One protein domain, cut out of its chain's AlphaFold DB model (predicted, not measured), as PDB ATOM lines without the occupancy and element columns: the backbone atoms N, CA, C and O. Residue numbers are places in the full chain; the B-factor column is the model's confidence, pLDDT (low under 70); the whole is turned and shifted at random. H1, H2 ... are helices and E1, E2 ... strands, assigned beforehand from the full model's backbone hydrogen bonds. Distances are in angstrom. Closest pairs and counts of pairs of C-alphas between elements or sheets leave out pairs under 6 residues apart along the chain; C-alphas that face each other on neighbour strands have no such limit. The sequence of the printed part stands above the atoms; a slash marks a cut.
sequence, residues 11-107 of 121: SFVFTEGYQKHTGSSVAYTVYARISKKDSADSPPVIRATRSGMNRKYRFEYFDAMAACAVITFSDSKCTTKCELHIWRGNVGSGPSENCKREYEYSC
ATOM      1  N   SER A  11      22.291  -4.352 -17.720       88.25
ATOM      2  CA  SER A  11      20.891  -4.677 -17.981       88.25
ATOM      3  C   SER A  11      20.543  -4.235 -19.395       88.25
ATOM      4  O   SER A  11      20.926  -3.146 -19.813       88.25
ATOM      5  N   PHE A  12      19.813  -5.068 -20.123       89.75
ATOM      6  CA  PHE A  12      19.370  -4.777 -21.478       89.75
ATOM      7  C   PHE A  12      17.987  -5.375 -21.725       89.75
ATOM      8  O   PHE A  12      17.552  -6.308 -21.046       89.75
ATOM      9  N   VAL A  13      17.284  -4.800 -22.694       91.31
ATOM     10  CA  VAL A  13      15.942  -5.218 -23.094       91.31
ATOM     11  C   VAL A  13      15.978  -5.508 -24.582       91.31
ATOM     12  O   VAL A  13      16.546  -4.731 -25.348       91.31
ATOM     13  N   PHE A  14      15.396  -6.629 -24.987       90.50
ATOM     14  CA  PHE A  14      15.338  -7.029 -26.388       90.50
ATOM     15  C   PHE A  14      14.023  -7.738 -26.697       90.50
ATOM     16  O   PHE A  14      13.294  -8.156 -25.796       90.50
ATOM     17  N   THR A  15      13.708  -7.850 -27.983       91.56
ATOM     18  CA  THR A  15      12.531  -8.571 -28.466       91.56
ATOM     19  C   THR A  15      12.975  -9.896 -29.062       91.56
ATOM     20  O   THR A  15      13.817  -9.921 -29.956       91.56
ATOM     21  N   GLU A  16      12.388 -10.990 -28.588       89.69
ATOM     22  CA  GLU A  16      12.497 -12.294 -29.239       89.69
ATOM     23  C   GLU A  16      11.225 -12.555 -30.036       89.69
ATOM     24  O   GLU A  16      10.117 -12.266 -29.573       89.69
ATOM     25  N   GLY A  17      11.388 -13.121 -31.227       88.31
ATOM     26  CA  GLY A  17      10.292 -13.589 -32.062       88.31
ATOM     27  C   GLY A  17      10.469 -15.057 -32.425       88.31
ATOM     28  O   GLY A  17      11.573 -15.578 -32.336       88.31
ATOM     29  N   TYR A  18       9.386 -15.728 -32.803       86.69
ATOM     30  CA  TYR A  18       9.417 -17.021 -33.486       86.69
ATOM     31  C   TYR A  18       8.133 -17.214 -34.295       86.69
ATOM     32  O   TYR A  18       7.088 -16.640 -33.973       86.69
ATOM     33  N   GLN A  19       8.193 -18.050 -35.329       87.06
ATOM     34  CA  GLN A  19       7.015 -18.456 -36.086       87.06
ATOM     35  C   GLN A  19       6.530 -19.821 -35.596       87.06
ATOM     36  O   GLN A  19       7.313 -20.750 -35.400       87.06
ATOM     37  N   LYS A  20       5.223 -19.952 -35.362       85.94
ATOM     38  CA  LYS A  20       4.603 -21.253 -35.089       85.94
ATOM     39  C   LYS A  20       4.497 -22.049 -36.386       85.94
ATOM     40  O   LYS A  20       4.333 -21.468 -37.453       85.94
ATOM     41  N   HIS A  21       4.411 -23.374 -36.268       81.56
ATOM     42  CA  HIS A  21       3.999 -24.247 -37.375       81.56
ATOM     43  C   HIS A  21       2.742 -23.706 -38.086       81.56
ATOM     44  O   HIS A  21       2.655 -23.768 -39.308       81.56
ATOM     45  N   THR A  22       1.770 -23.155 -37.354       86.31
ATOM     46  CA  THR A  22       0.509 -22.638 -37.920       86.31
ATOM     47  C   THR A  22       0.672 -21.363 -38.761       86.31
ATOM     48  O   THR A  22      -0.325 -20.761 -39.146       86.31
ATOM     49  N   GLY A  23       1.903 -20.897 -38.989       82.69
ATOM     50  CA  GLY A  23       2.224 -19.686 -39.742       82.69
ATOM     51  C   GLY A  23       2.145 -18.396 -38.924       82.69
ATOM     52  O   GLY A  23       2.653 -17.367 -39.360       82.69
ATOM     53  N   SER A  24       1.563 -18.433 -37.722       87.62
ATOM     54  CA  SER A  24       1.433 -17.259 -36.854       87.62
ATOM     55  C   SER A  24       2.768 -16.878 -36.211       87.62
ATOM     56  O   SER A  24       3.411 -17.716 -35.570       87.62
ATOM     57  N   SER A  25       3.137 -15.604 -36.303       89.12
ATOM     58  CA  SER A  25       4.306 -15.046 -35.619       89.12
ATOM     59  C   SER A  25       3.975 -14.660 -34.181       89.12
ATOM     60  O   SER A  25       2.916 -14.106 -33.887       89.12
ATOM     61  N   VAL A  26       4.899 -14.944 -33.272       90.12
ATOM     62  CA  VAL A  26       4.853 -14.515 -31.874       90.12
ATOM     63  C   VAL A  26       6.085 -13.673 -31.612       90.12
ATOM     64  O   VAL A  26       7.180 -14.069 -31.994       90.12
ATOM     65  N   ALA A  27       5.914 -12.546 -30.928       91.38
ATOM     66  CA  ALA A  27       7.015 -11.732 -30.437       91.38
ATOM     67  C   ALA A  27       6.752 -11.309 -28.994       91.38
ATOM     68  O   ALA A  27       5.601 -11.143 -28.585       91.38
ATOM     69  N   TYR A  28       7.813 -11.155 -28.212       91.19
ATOM     70  CA  TYR A  28       7.716 -10.729 -26.823       91.19
ATOM     71  C   TYR A  28       8.987 -10.024 -26.358       91.19
ATOM     72  O   TYR A  28      10.087 -10.272 -26.849       91.19
ATOM     73  N   THR A  29       8.824  -9.161 -25.360       93.88
ATOM     74  CA  THR A  29       9.926  -8.446 -24.718       93.88
ATOM     75  C   THR A  29      10.587  -9.314 -23.655       93.88
ATOM     76  O   THR A  29       9.910  -9.916 -22.816       93.88
ATOM     77  N   VAL A  30      11.915  -9.340 -23.668       93.75
ATOM     78  CA  VAL A  30      12.765  -9.996 -22.678       93.75
ATOM     79  C   VAL A  30      13.580  -8.941 -21.948       93.75
ATOM     80  O   VAL A  30      14.249  -8.109 -22.560       93.75
ATOM     81  N   TYR A  31      13.539  -9.004 -20.621       94.38
ATOM     82  CA  TYR A  31      14.397  -8.212 -19.749       94.38
ATOM     83  C   TYR A  31      15.558  -9.088 -19.316       94.38
ATOM     84  O   TYR A  31      15.338 -10.145 -18.723       94.38
ATOM     85  N   ALA A  32      16.784  -8.671 -19.611       93.56
ATOM     86  CA  ALA A  32      17.966  -9.447 -19.299       93.56
ATOM     87  C   ALA A  32      19.008  -8.646 -18.528       93.56
ATOM     88  O   ALA A  32      19.149  -7.432 -18.672       93.56
ATOM     89  N   ARG A  33      19.765  -9.363 -17.703       92.75
ATOM     90  CA  ARG A  33      20.939  -8.845 -17.011       92.75
ATOM     91  C   ARG A  33      22.082  -9.832 -17.157       92.75
ATOM     92  O   ARG A  33      21.946 -10.984 -16.741       92.75
ATOM     93  N   ILE A  34      23.201  -9.370 -17.702       90.06
ATOM     94  CA  ILE A  34      24.446 -10.137 -17.739       90.06
ATOM     95  C   ILE A  34      25.264  -9.851 -16.477       90.06
ATOM     96  O   ILE A  34      25.339  -8.708 -16.016       90.06
ATOM     97  N   SER A  35      25.823 -10.893 -15.870       87.44
ATOM     98  CA  SER A  35      26.736 -10.766 -14.739       87.44
ATOM     99  C   SER A  35      28.099 -10.278 -15.210       87.44
ATOM    100  O   SER A  35      28.477 -10.436 -16.371       87.44
ATOM    101  N   LYS A  36      28.874  -9.734 -14.272       79.50
ATOM    102  CA  LYS A  36      30.313  -9.626 -14.482       79.50
ATOM    103  C   LYS A  36      30.892 -11.043 -14.607       79.50
ATOM    104  O   LYS A  36      30.319 -12.002 -14.085       79.50
ATOM    105  N   LYS A  37      32.001 -11.175 -15.331       71.75
ATOM    106  CA  LYS A  37      32.779 -12.415 -15.342       71.75
ATOM    107  C   LYS A  37      33.486 -12.556 -13.987       71.75
ATOM    108  O   LYS A  37      34.281 -11.687 -13.634       71.75
ATOM    109  N   ASP A  38      33.160 -13.609 -13.240       68.06
ATOM    110  CA  ASP A  38      33.650 -13.807 -11.866       68.06
ATOM    111  C   ASP A  38      35.068 -14.408 -11.822       68.06
ATOM    112  O   ASP A  38      35.828 -14.146 -10.893       68.06
ATOM    113  N   SER A  39      35.457 -15.177 -12.843       71.25
ATOM    114  CA  SER A  39      36.797 -15.761 -12.997       71.25
ATOM    115  C   SER A  39      37.103 -16.038 -14.469       71.25
ATOM    116  O   SER A  39      36.192 -16.041 -15.294       71.25
ATOM    117  N   ALA A  40      38.369 -16.282 -14.822       69.50
ATOM    118  CA  ALA A  40      38.757 -16.617 -16.197       69.50
ATOM    119  C   ALA A  40      38.042 -17.878 -16.727       69.50
ATOM    120  O   ALA A  40      37.644 -17.891 -17.895       69.50
ATOM    121  N   ASP A  41      37.802 -18.846 -15.839       76.44
ATOM    122  CA  ASP A  41      37.322 -20.198 -16.149       76.44
ATOM    123  C   ASP A  41      35.797 -20.351 -16.093       76.44
ATOM    124  O   ASP A  41      35.273 -21.452 -16.247       76.44
ATOM    125  N   SER A  42      35.053 -19.275 -15.821       80.06
ATOM    126  CA  SER A  42      33.591 -19.324 -15.752       80.06
ATOM    127  C   SER A  42      32.934 -18.369 -16.749       80.06
ATOM    128  O   SER A  42      33.303 -17.190 -16.807       80.06
ATOM    129  N   PRO A  43      31.936 -18.840 -17.523       86.50
ATOM    130  CA  PRO A  43      31.197 -17.986 -18.440       86.50
ATOM    131  C   PRO A  43      30.336 -16.977 -17.661       86.50
ATOM    132  O   PRO A  43      29.766 -17.330 -16.619       86.50
ATOM    133  N   PRO A  44      30.184 -15.733 -18.152       89.62
ATOM    134  CA  PRO A  44      29.196 -14.801 -17.626       89.62
ATOM    135  C   PRO A  44      27.787 -15.405 -17.633       89.62
ATOM    136  O   PRO A  44      27.414 -16.170 -18.524       89.62
ATOM    137  N   VAL A  45      26.977 -15.029 -16.648       91.94
ATOM    138  CA  VAL A  45      25.602 -15.510 -16.502       91.94
ATOM    139  C   VAL A  45      24.630 -14.456 -17.008       91.94
ATOM    140  O   VAL A  45      24.660 -13.319 -16.546       91.94
ATOM    141  N   ILE A  46      23.696 -14.849 -17.871       92.31
ATOM    142  CA  ILE A  46      22.576 -14.000 -18.285       92.31
ATOM    143  C   ILE A  46      21.322 -14.466 -17.550       92.31
ATOM    144  O   ILE A  46      20.916 -15.623 -17.640       92.31
ATOM    145  N   ARG A  47      20.691 -13.561 -16.807       93.81
ATOM    146  CA  ARG A  47      19.372 -13.782 -16.207       93.81
ATOM    147  C   ARG A  47      18.344 -13.083 -17.075       93.81
ATOM    148  O   ARG A  47      18.400 -11.865 -17.181       93.81
ATOM    149  N   ALA A  48      17.452 -13.853 -17.684       92.88
ATOM    150  CA  ALA A  48      16.408 -13.361 -18.570       92.88
ATOM    151  C   ALA A  48      15.025 -13.623 -17.967       92.88
ATOM    152  O   ALA A  48      14.759 -14.719 -17.462       92.88
ATOM    153  N   THR A  49      14.144 -12.631 -18.058       92.88
ATOM    154  CA  THR A  49      12.773 -12.695 -17.551       92.88
ATOM    155  C   THR A  49      11.780 -12.309 -18.641       92.88
ATOM    156  O   THR A  49      11.925 -11.276 -19.299       92.88
ATOM    157  N   ARG A  50      10.739 -13.134 -18.795       89.31
ATOM    158  CA  ARG A  50       9.596 -12.912 -19.689       89.31
ATOM    159  C   ARG A  50       8.301 -13.346 -19.015       89.31
ATOM    160  O   ARG A  50       8.142 -14.531 -18.748       89.31
ATOM    161  N   SER A  51       7.340 -12.437 -18.836       83.81
ATOM    162  CA  SER A  51       5.963 -12.768 -18.408       83.81
ATOM    163  C   SER A  51       5.898 -13.762 -17.231       83.81
ATOM    164  O   SER A  51       5.164 -14.744 -17.280       83.81
ATOM    165  N   GLY A  52       6.731 -13.557 -16.205       80.81
ATOM    166  CA  GLY A  52       6.823 -14.440 -15.032       80.81
ATOM    167  C   GLY A  52       7.714 -15.682 -15.197       80.81
ATOM    168  O   GLY A  52       8.050 -16.321 -14.205       80.81
ATOM    169  N   MET A  53       8.163 -16.007 -16.411       87.25
ATOM    170  CA  MET A  53       9.186 -17.026 -16.645       87.25
ATOM    171  C   MET A  53      10.583 -16.441 -16.494       87.25
ATOM    172  O   MET A  53      10.912 -15.416 -17.089       87.25
ATOM    173  N   ASN A  54      11.418 -17.150 -15.744       90.25
ATOM    174  CA  ASN A  54      12.819 -16.818 -15.544       90.25
ATOM    175  C   ASN A  54      13.690 -17.908 -16.155       90.25
ATOM    176  O   ASN A  54      13.434 -19.098 -15.963       90.25
ATOM    177  N   ARG A  55      14.753 -17.506 -16.847       91.38
ATOM    178  CA  ARG A  55      15.770 -18.421 -17.351       91.38
ATOM    179  C   ARG A  55      17.159 -17.884 -17.050       91.38
ATOM    180  O   ARG A  55      17.415 -16.683 -17.112       91.38
ATOM    181  N   LYS A  56      18.051 -18.802 -16.690       92.50
ATOM    182  CA  LYS A  56      19.463 -18.534 -16.447       92.50
ATOM    183  C   LYS A  56      20.260 -19.165 -17.582       92.50
ATOM    184  O   LYS A  56      20.251 -20.386 -17.711       92.50
ATOM    185  N   TYR A  57      20.938 -18.333 -18.357       93.38
ATOM    186  CA  TYR A  57      21.865 -18.755 -19.395       93.38
ATOM    187  C   TYR A  57      23.312 -18.556 -18.942       93.38
ATOM    188  O   TYR A  57      23.598 -17.718 -18.079       93.38
ATOM    189  N   ARG A  58      24.223 -19.302 -19.554       92.69
ATOM    190  CA  ARG A  58      25.669 -19.088 -19.510       92.69
ATOM    191  C   ARG A  58      26.133 -18.674 -20.900       92.69
ATOM    192  O   ARG A  58      25.719 -19.272 -21.889       92.69
ATOM    193  N   PHE A  59      26.945 -17.628 -20.960       91.44
ATOM    194  CA  PHE A  59      27.489 -17.085 -22.198       91.44
ATOM    195  C   PHE A  59      28.855 -17.724 -22.468       91.44
ATOM    196  O   PHE A  59      29.873 -17.221 -21.997       91.44
ATOM    197  N   GLU A  60      28.851 -18.879 -23.139       92.12
ATOM    198  CA  GLU A  60      30.034 -19.741 -23.284       92.12
ATOM    199  C   GLU A  60      31.056 -19.149 -24.254       92.12
ATOM    200  O   GLU A  60      32.248 -19.101 -23.960       92.12
ATOM    201  N   TYR A  61      30.585 -18.663 -25.405       92.44
ATOM    202  CA  TYR A  61      31.463 -18.192 -26.468       92.44
ATOM    203  C   TYR A  61      30.831 -17.073 -27.292       92.44
ATOM    204  O   TYR A  61      29.621 -17.054 -27.523       92.44
ATOM    205  N   PHE A  62      31.674 -16.159 -27.771       91.31
ATOM    206  CA  PHE A  62      31.293 -15.097 -28.689       91.31
ATOM    207  C   PHE A  62      32.445 -14.779 -29.634       91.31
ATOM    208  O   PHE A  62      33.544 -14.442 -29.192       91.31
ATOM    209  N   ASP A  63      32.162 -14.843 -30.929       91.88
ATOM    210  CA  ASP A  63      33.065 -14.400 -31.982       91.88
ATOM    211  C   ASP A  63      32.469 -13.147 -32.627       91.88
ATOM    212  O   ASP A  63      31.493 -13.203 -33.382       91.88
ATOM    213  N   ALA A  64      33.051 -11.995 -32.293       89.69
ATOM    214  CA  ALA A  64      32.600 -10.706 -32.799       89.69
ATOM    215  C   ALA A  64      32.840 -10.550 -34.308       89.69
ATOM    216  O   ALA A  64      32.070  -9.861 -34.973       89.69
ATOM    217  N   MET A  65      33.887 -11.183 -34.851       90.56
ATOM    218  CA  MET A  65      34.214 -11.100 -36.275       90.56
ATOM    219  C   MET A  65      33.297 -11.999 -37.100       90.56
ATOM    220  O   MET A  65      32.802 -11.587 -38.145       90.56
ATOM    221  N   ALA A  66      33.037 -13.211 -36.612       92.00
ATOM    222  CA  ALA A  66      32.109 -14.139 -37.248       92.00
ATOM    223  C   ALA A  66      30.631 -13.834 -36.951       92.00
ATOM    224  O   ALA A  66      29.746 -14.441 -37.561       92.00
ATOM    225  N   ALA A  67      30.364 -12.908 -36.026       94.31
ATOM    226  CA  ALA A  67      29.035 -12.516 -35.580       94.31
ATOM    227  C   ALA A  67      28.190 -13.739 -35.180       94.31
ATOM    228  O   ALA A  67      27.130 -14.021 -35.753       94.31
ATOM    229  N   CYS A  68      28.705 -14.501 -34.213       94.75
ATOM    230  CA  CYS A  68      28.032 -15.667 -33.656       94.75
ATOM    231  C   CYS A  68      28.337 -15.847 -32.166       94.75
ATOM    232  O   CYS A  68      29.359 -15.380 -31.661       94.75
ATOM    233  N   ALA A  69      27.430 -16.513 -31.454       94.75
ATOM    234  CA  ALA A  69      27.542 -16.772 -30.025       94.75
ATOM    235  C   ALA A  69      27.007 -18.161 -29.663       94.75
ATOM    236  O   ALA A  69      26.088 -18.670 -30.305       94.75
ATOM    237  N   VAL A  70      27.552 -18.742 -28.599       95.31
ATOM    238  CA  VAL A  70      27.083 -19.996 -28.003       95.31
ATOM    239  C   VAL A  70      26.639 -19.709 -26.580       95.31
ATOM    240  O   VAL A  70      27.402 -19.164 -25.776       95.31
ATOM    241  N   ILE A  71      25.402 -20.084 -26.266       95.19
ATOM    242  CA  ILE A  71      24.860 -19.983 -24.914       95.19
ATOM    243  C   ILE A  71      24.297 -21.323 -24.460       95.19
ATOM    244  O   ILE A  71      23.746 -22.085 -25.257       95.19
ATOM    245  N   THR A  72      24.402 -21.600 -23.164       94.62
ATOM    246  CA  THR A  72      23.823 -22.800 -22.552       94.62
ATOM    247  C   THR A  72      22.808 -22.425 -21.489       94.62
ATOM    248  O   THR A  72      22.868 -21.354 -20.883       94.62
ATOM    249  N   PHE A  73      21.847 -23.305 -21.245       93.06
ATOM    250  CA  PHE A  73      20.907 -23.190 -20.138       93.06
ATOM    251  C   PHE A  73      20.460 -24.575 -19.691       93.06
ATOM    252  O   PHE A  73      20.508 -25.537 -20.450       93.06
ATOM    253  N   SER A  74      19.987 -24.679 -18.456       88.19
ATOM    254  CA  SER A  74      19.375 -25.908 -17.952       88.19
ATOM    255  C   SER A  74      17.891 -25.668 -17.735       88.19
ATOM    256  O   SER A  74      17.486 -24.605 -17.255       88.19
ATOM    257  N   ASP A  75      17.069 -26.648 -18.096       79.75
ATOM    258  CA  ASP A  75      15.677 -26.674 -17.660       79.75
ATOM    259  C   ASP A  75      15.546 -27.293 -16.258       79.75
ATOM    260  O   ASP A  75      16.527 -27.699 -15.630       79.75
ATOM    261  N   SER A  76      14.315 -27.358 -15.750       70.75
ATOM    262  CA  SER A  76      13.995 -27.946 -14.444       70.75
ATOM    263  C   SER A  76      14.373 -29.427 -14.315       70.75
ATOM    264  O   SER A  76      14.363 -29.948 -13.204       70.75
ATOM    265  N   LYS A  77      14.724 -30.108 -15.414       71.62
ATOM    266  CA  LYS A  77      15.160 -31.511 -15.434       71.62
ATOM    267  C   LYS A  77      16.686 -31.649 -15.432       71.62
ATOM    268  O   LYS A  77      17.199 -32.705 -15.797       71.62
ATOM    269  N   CYS A  78      17.415 -30.585 -15.083       71.62
ATOM    270  CA  CYS A  78      18.881 -30.538 -15.039       71.62
ATOM    271  C   CYS A  78      19.564 -30.938 -16.359       71.62
ATOM    272  O   CYS A  78      20.746 -31.272 -16.373       71.62
ATOM    273  N   THR A  79      18.842 -30.901 -17.483       82.81
ATOM    274  CA  THR A  79      19.421 -31.223 -18.785       82.81
ATOM    275  C   THR A  79      19.979 -29.945 -19.391       82.81
ATOM    276  O   THR A  79      19.227 -29.006 -19.664       82.81
ATOM    277  N   THR A  80      21.297 -29.902 -19.595       88.00
ATOM    278  CA  THR A  80      21.942 -28.811 -20.334       88.00
ATOM    279  C   THR A  80      21.459 -28.813 -21.778       88.00
ATOM    280  O   THR A  80      21.543 -29.821 -22.483       88.00
ATOM    281  N   LYS A  81      20.940 -27.662 -22.185       91.88
ATOM    282  CA  LYS A  81      20.522 -27.300 -23.532       91.88
ATOM    283  C   LYS A  81      21.391 -26.159 -24.020       91.88
ATOM    284  O   LYS A  81      21.974 -25.422 -23.223       91.88
ATOM    285  N   CYS A  82      21.447 -26.027 -25.333       93.50
ATOM    286  CA  CYS A  82      22.377 -25.138 -25.986       93.50
ATOM    287  C   CYS A  82      21.735 -24.444 -27.162       93.50
ATOM    288  O   CYS A  82      20.882 -25.018 -27.840       93.50
ATOM    289  N   GLU A  83      22.185 -23.227 -27.410       94.81
ATOM    290  CA  GLU A  83      21.765 -22.431 -28.547       94.81
ATOM    291  C   GLU A  83      22.999 -21.837 -29.218       94.81
ATOM    292  O   GLU A  83      23.875 -21.273 -28.555       94.81
ATOM    293  N   LEU A  84      23.046 -21.970 -30.543       95.19
ATOM    294  CA  LEU A  84      24.019 -21.308 -31.398       95.19
ATOM    295  C   LEU A  84      23.299 -20.163 -32.111       95.19
ATOM    296  O   LEU A  84      22.423 -20.383 -32.946       95.19
ATOM    297  N   HIS A  85      23.678 -18.940 -31.766       94.06
ATOM    298  CA  HIS A  85      23.138 -17.718 -32.345       94.06
ATOM    299  C   HIS A  85      24.068 -17.195 -33.436       94.06
ATOM    300  O   HIS A  85      25.282 -17.135 -33.247       94.06
ATOM    301  N   ILE A  86      23.497 -16.781 -34.564       93.31
ATOM    302  CA  ILE A  86      24.205 -16.125 -35.669       93.31
ATOM    303  C   ILE A  86      23.460 -14.862 -36.069       93.31
ATOM    304  O   ILE A  86      22.235 -14.783 -35.953       93.31
ATOM    305  N   TRP A  87      24.189 -13.862 -36.551       90.81
ATOM    306  CA  TRP A  87      23.568 -12.625 -36.997       90.81
ATOM    307  C   TRP A  87      22.728 -12.872 -38.248       90.81
ATOM    308  O   TRP A  87      23.071 -13.706 -39.087       90.81
ATOM    309  N   ARG A  88      21.657 -12.086 -38.415       86.75
ATOM    310  CA  ARG A  88      20.718 -12.212 -39.544       86.75
ATOM    311  C   ARG A  88      21.422 -12.246 -40.905       86.75
ATOM    312  O   ARG A  88      21.075 -13.070 -41.744       86.75
ATOM    313  N   GLY A  89      22.428 -11.392 -41.106       87.06
ATOM    314  CA  GLY A  89      23.202 -11.341 -42.354       87.06
ATOM    315  C   GLY A  89      23.973 -12.629 -42.672       87.06
ATOM    316  O   GLY A  89      24.254 -12.896 -43.835       87.06
ATOM    317  N   ASN A  90      24.245 -13.458 -41.662       88.06
ATOM    318  CA  ASN A  90      25.046 -14.673 -41.783       88.06
ATOM    319  C   ASN A  90      24.194 -15.948 -41.837       88.06
ATOM    320  O   ASN A  90      24.742 -17.023 -42.061       88.06
ATOM    321  N   VAL A  91      22.860 -15.858 -41.707       86.06
ATOM    322  CA  VAL A  91      21.968 -17.037 -41.760       86.06
ATOM    323  C   VAL A  91      22.162 -17.835 -43.043       86.06
ATOM    324  O   VAL A  91      22.112 -19.062 -43.025       86.06
ATOM    325  N   GLY A  92      22.446 -17.158 -44.158       83.12
ATOM    326  CA  GLY A  92      22.679 -17.836 -45.422       83.12
ATOM    327  C   GLY A  92      23.944 -18.695 -45.452       83.12
ATOM    328  O   GLY A  92      23.928 -19.752 -46.082       83.12
ATOM    329  N   SER A  93      25.004 -18.262 -44.778       87.62
ATOM    330  CA  SER A  93      26.293 -18.963 -44.718       87.62
ATOM    331  C   SER A  93      26.373 -19.940 -43.542       87.62
ATOM    332  O   SER A  93      27.235 -20.814 -43.524       87.62
ATOM    333  N   GLY A  94      25.465 -19.803 -42.574       88.00
ATOM    334  CA  GLY A  94      25.473 -20.568 -41.339       88.00
ATOM    335  C   GLY A  94      26.533 -20.081 -40.342       88.00
ATOM    336  O   GLY A  94      27.162 -19.037 -40.537       88.00
ATOM    337  N   PRO A  95      26.713 -20.814 -39.232       91.56
ATOM    338  CA  PRO A  95      27.697 -20.470 -38.214       91.56
ATOM    339  C   PRO A  95      29.132 -20.706 -38.684       91.56
ATOM    340  O   PRO A  95      29.402 -21.628 -39.456       91.56
ATOM    341  N   SER A  96      30.064 -19.903 -38.163       94.06
ATOM    342  CA  SER A  96      31.494 -20.132 -38.370       94.06
ATOM    343  C   SER A  96      31.952 -21.435 -37.723       94.06
ATOM    344  O   SER A  96      31.342 -21.931 -36.772       94.06
ATOM    345  N   GLU A  97      33.074 -21.961 -38.210       95.00
ATOM    346  CA  GLU A  97      33.653 -23.196 -37.684       95.00
ATOM    347  C   GLU A  97      34.029 -23.083 -36.201       95.00
ATOM    348  O   GLU A  97      33.828 -24.022 -35.437       95.00
ATOM    349  N   ASN A  98      34.470 -21.899 -35.761       94.50
ATOM    350  CA  ASN A  98      34.723 -21.635 -34.347       94.50
ATOM    351  C   ASN A  98      33.446 -21.811 -33.516       94.50
ATOM    352  O   ASN A  98      33.438 -22.600 -32.580       94.50
ATOM    353  N   CYS A  99      32.342 -21.146 -33.874       94.62
ATOM    354  CA  CYS A  99      31.098 -21.272 -33.112       94.62
ATOM    355  C   CYS A  99      30.520 -22.692 -33.138       94.62
ATOM    356  O   CYS A  99      29.944 -23.116 -32.138       94.62
ATOM    357  N   LYS A 100      30.689 -23.442 -34.237       94.38
ATOM    358  CA  LYS A 100      30.305 -24.863 -34.280       94.38
ATOM    359  C   LYS A 100      31.114 -25.688 -33.287       94.38
ATOM    360  O   LYS A 100      30.523 -26.389 -32.473       94.38
ATOM    361  N   ARG A 101      32.442 -25.549 -33.301       95.19
ATOM    362  CA  ARG A 101      33.330 -26.272 -32.387       95.19
ATOM    363  C   ARG A 101      33.009 -25.967 -30.925       95.19
ATOM    364  O   ARG A 101      32.914 -26.883 -30.117       95.19
ATOM    365  N   GLU A 102      32.805 -24.696 -30.584       95.06
ATOM    366  CA  GLU A 102      32.473 -24.299 -29.209       95.06
ATOM    367  C   GLU A 102      31.071 -24.784 -28.795       95.06
ATOM    368  O   GLU A 102      30.857 -25.158 -27.639       95.06
ATOM    369  N   TYR A 103      30.121 -24.852 -29.736       94.75
ATOM    370  CA  TYR A 103      28.810 -25.459 -29.503       94.75
ATOM    371  C   TYR A 103      28.929 -26.965 -29.244       94.75
ATOM    372  O   TYR A 103      28.379 -27.458 -28.263       94.75
ATOM    373  N   GLU A 104      29.675 -27.699 -30.067       94.06
ATOM    374  CA  GLU A 104      29.899 -29.138 -29.890       94.06
ATOM    375  C   GLU A 104      30.616 -29.451 -28.575       94.06
ATOM    376  O   GLU A 104      30.206 -30.362 -27.853       94.06
ATOM    377  N   TYR A 105      31.630 -28.656 -28.224       93.12
ATOM    378  CA  TYR A 105      32.337 -28.757 -26.950       93.12
ATOM    379  C   TYR A 105      31.404 -28.539 -25.753       93.12
ATOM    380  O   TYR A 105      31.419 -29.313 -24.795       93.12
ATOM    381  N   SER A 106      30.545 -27.519 -25.818       90.94
ATOM    382  CA  SER A 106      29.604 -27.202 -24.738       90.94
ATOM    383  C   SER A 106      28.459 -28.222 -24.632       90.94
ATOM    384  O   SER A 106      27.809 -28.329 -23.588       90.94
ATOM    385  N   CYS A 107      28.170 -28.951 -25.716       90.44
ATOM    386  CA  CYS A 107      26.917 -29.687 -25.911       90.44
ATOM    387  C   CYS A 107      27.130 -31.059 -26.570       90.44
ATOM    388  O   CYS A 107      26.451 -31.380 -27.555       90.44
TER     389      CYS A 107
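What this domain is: This is residues 11 to 107 of the 121 residues of the protein "Lipocalin" of Rhipicephalus appendiculatus (UniProt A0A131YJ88). A single six-stranded sheet winds like part of a barrel, strongly twisted and left open, with the E1-E2 hairpin at one end and H1 packed on E4, E5 and E6 towards the other. The sheet is a meander, each strand the antiparallel neighbour of the one before, in the order E1 E2 E3 E4 E5 E6; H1 follows, making two layers, a helix on one face of a sheet. The printed part has 97 residues, is mostly strand and compact, with a radius of gyration of the C-alphas of 14.4 A and spans of 41 by 33 by 28 A.

Where its parts are: E1, residues 11 to 19, begins with C-alpha 11 at (20.891, -4.677, -17.981) and is 26.6 A long. E2, residues 25 to 34, is 27.4 A long and bends by 51 degrees at residue 31. E3 is residues 45 to 50, 16.5 A. E4, residues 53 to 63, 28.5 A, bends by 63 degrees at residue 60. E5 is residues 68 to 74, 20.7 A; E6 is residues 80 to 86, 20.0 A. H1, residues 97 to 106, 14.1 A, ends with C-alpha 106 at (29.604, -27.202, -24.738).

How they stand to each other: Within hydrogen-bond range are N 14 and O 30 of hairpin E1-E2, 3.1 A; N 33 and O 47 of E2-E3, 2.9 A; N 48 and O 55 of E3-E4, 2.9 A; N 58 and O 72 of E4-E5, 2.8 A; and N 71 and O 83 of E5-E6, 3.0 A. Edge strands E1 and E6 are apart. H1 is on the sheet, at a height over the sheet of 8.1 A, over E5 and only just over E4, where 3 of its C-alphas fall. It runs along the strands, at 11 degrees to E5 on the local plane; the closest C-alphas of E5 and H1, Val 70 and Tyr 103, are 5.9 A apart. In H1 every O i to N i+4 pair is within hydrogen-bond range.

The domain as a whole: The two C-alphas farthest apart, of Thr 22 and Ser 39, are 44.6 A apart. The printed part has no cut and no long link. Mean pLDDT of the printed part is 88.8; residues 38 and 40 are under 70.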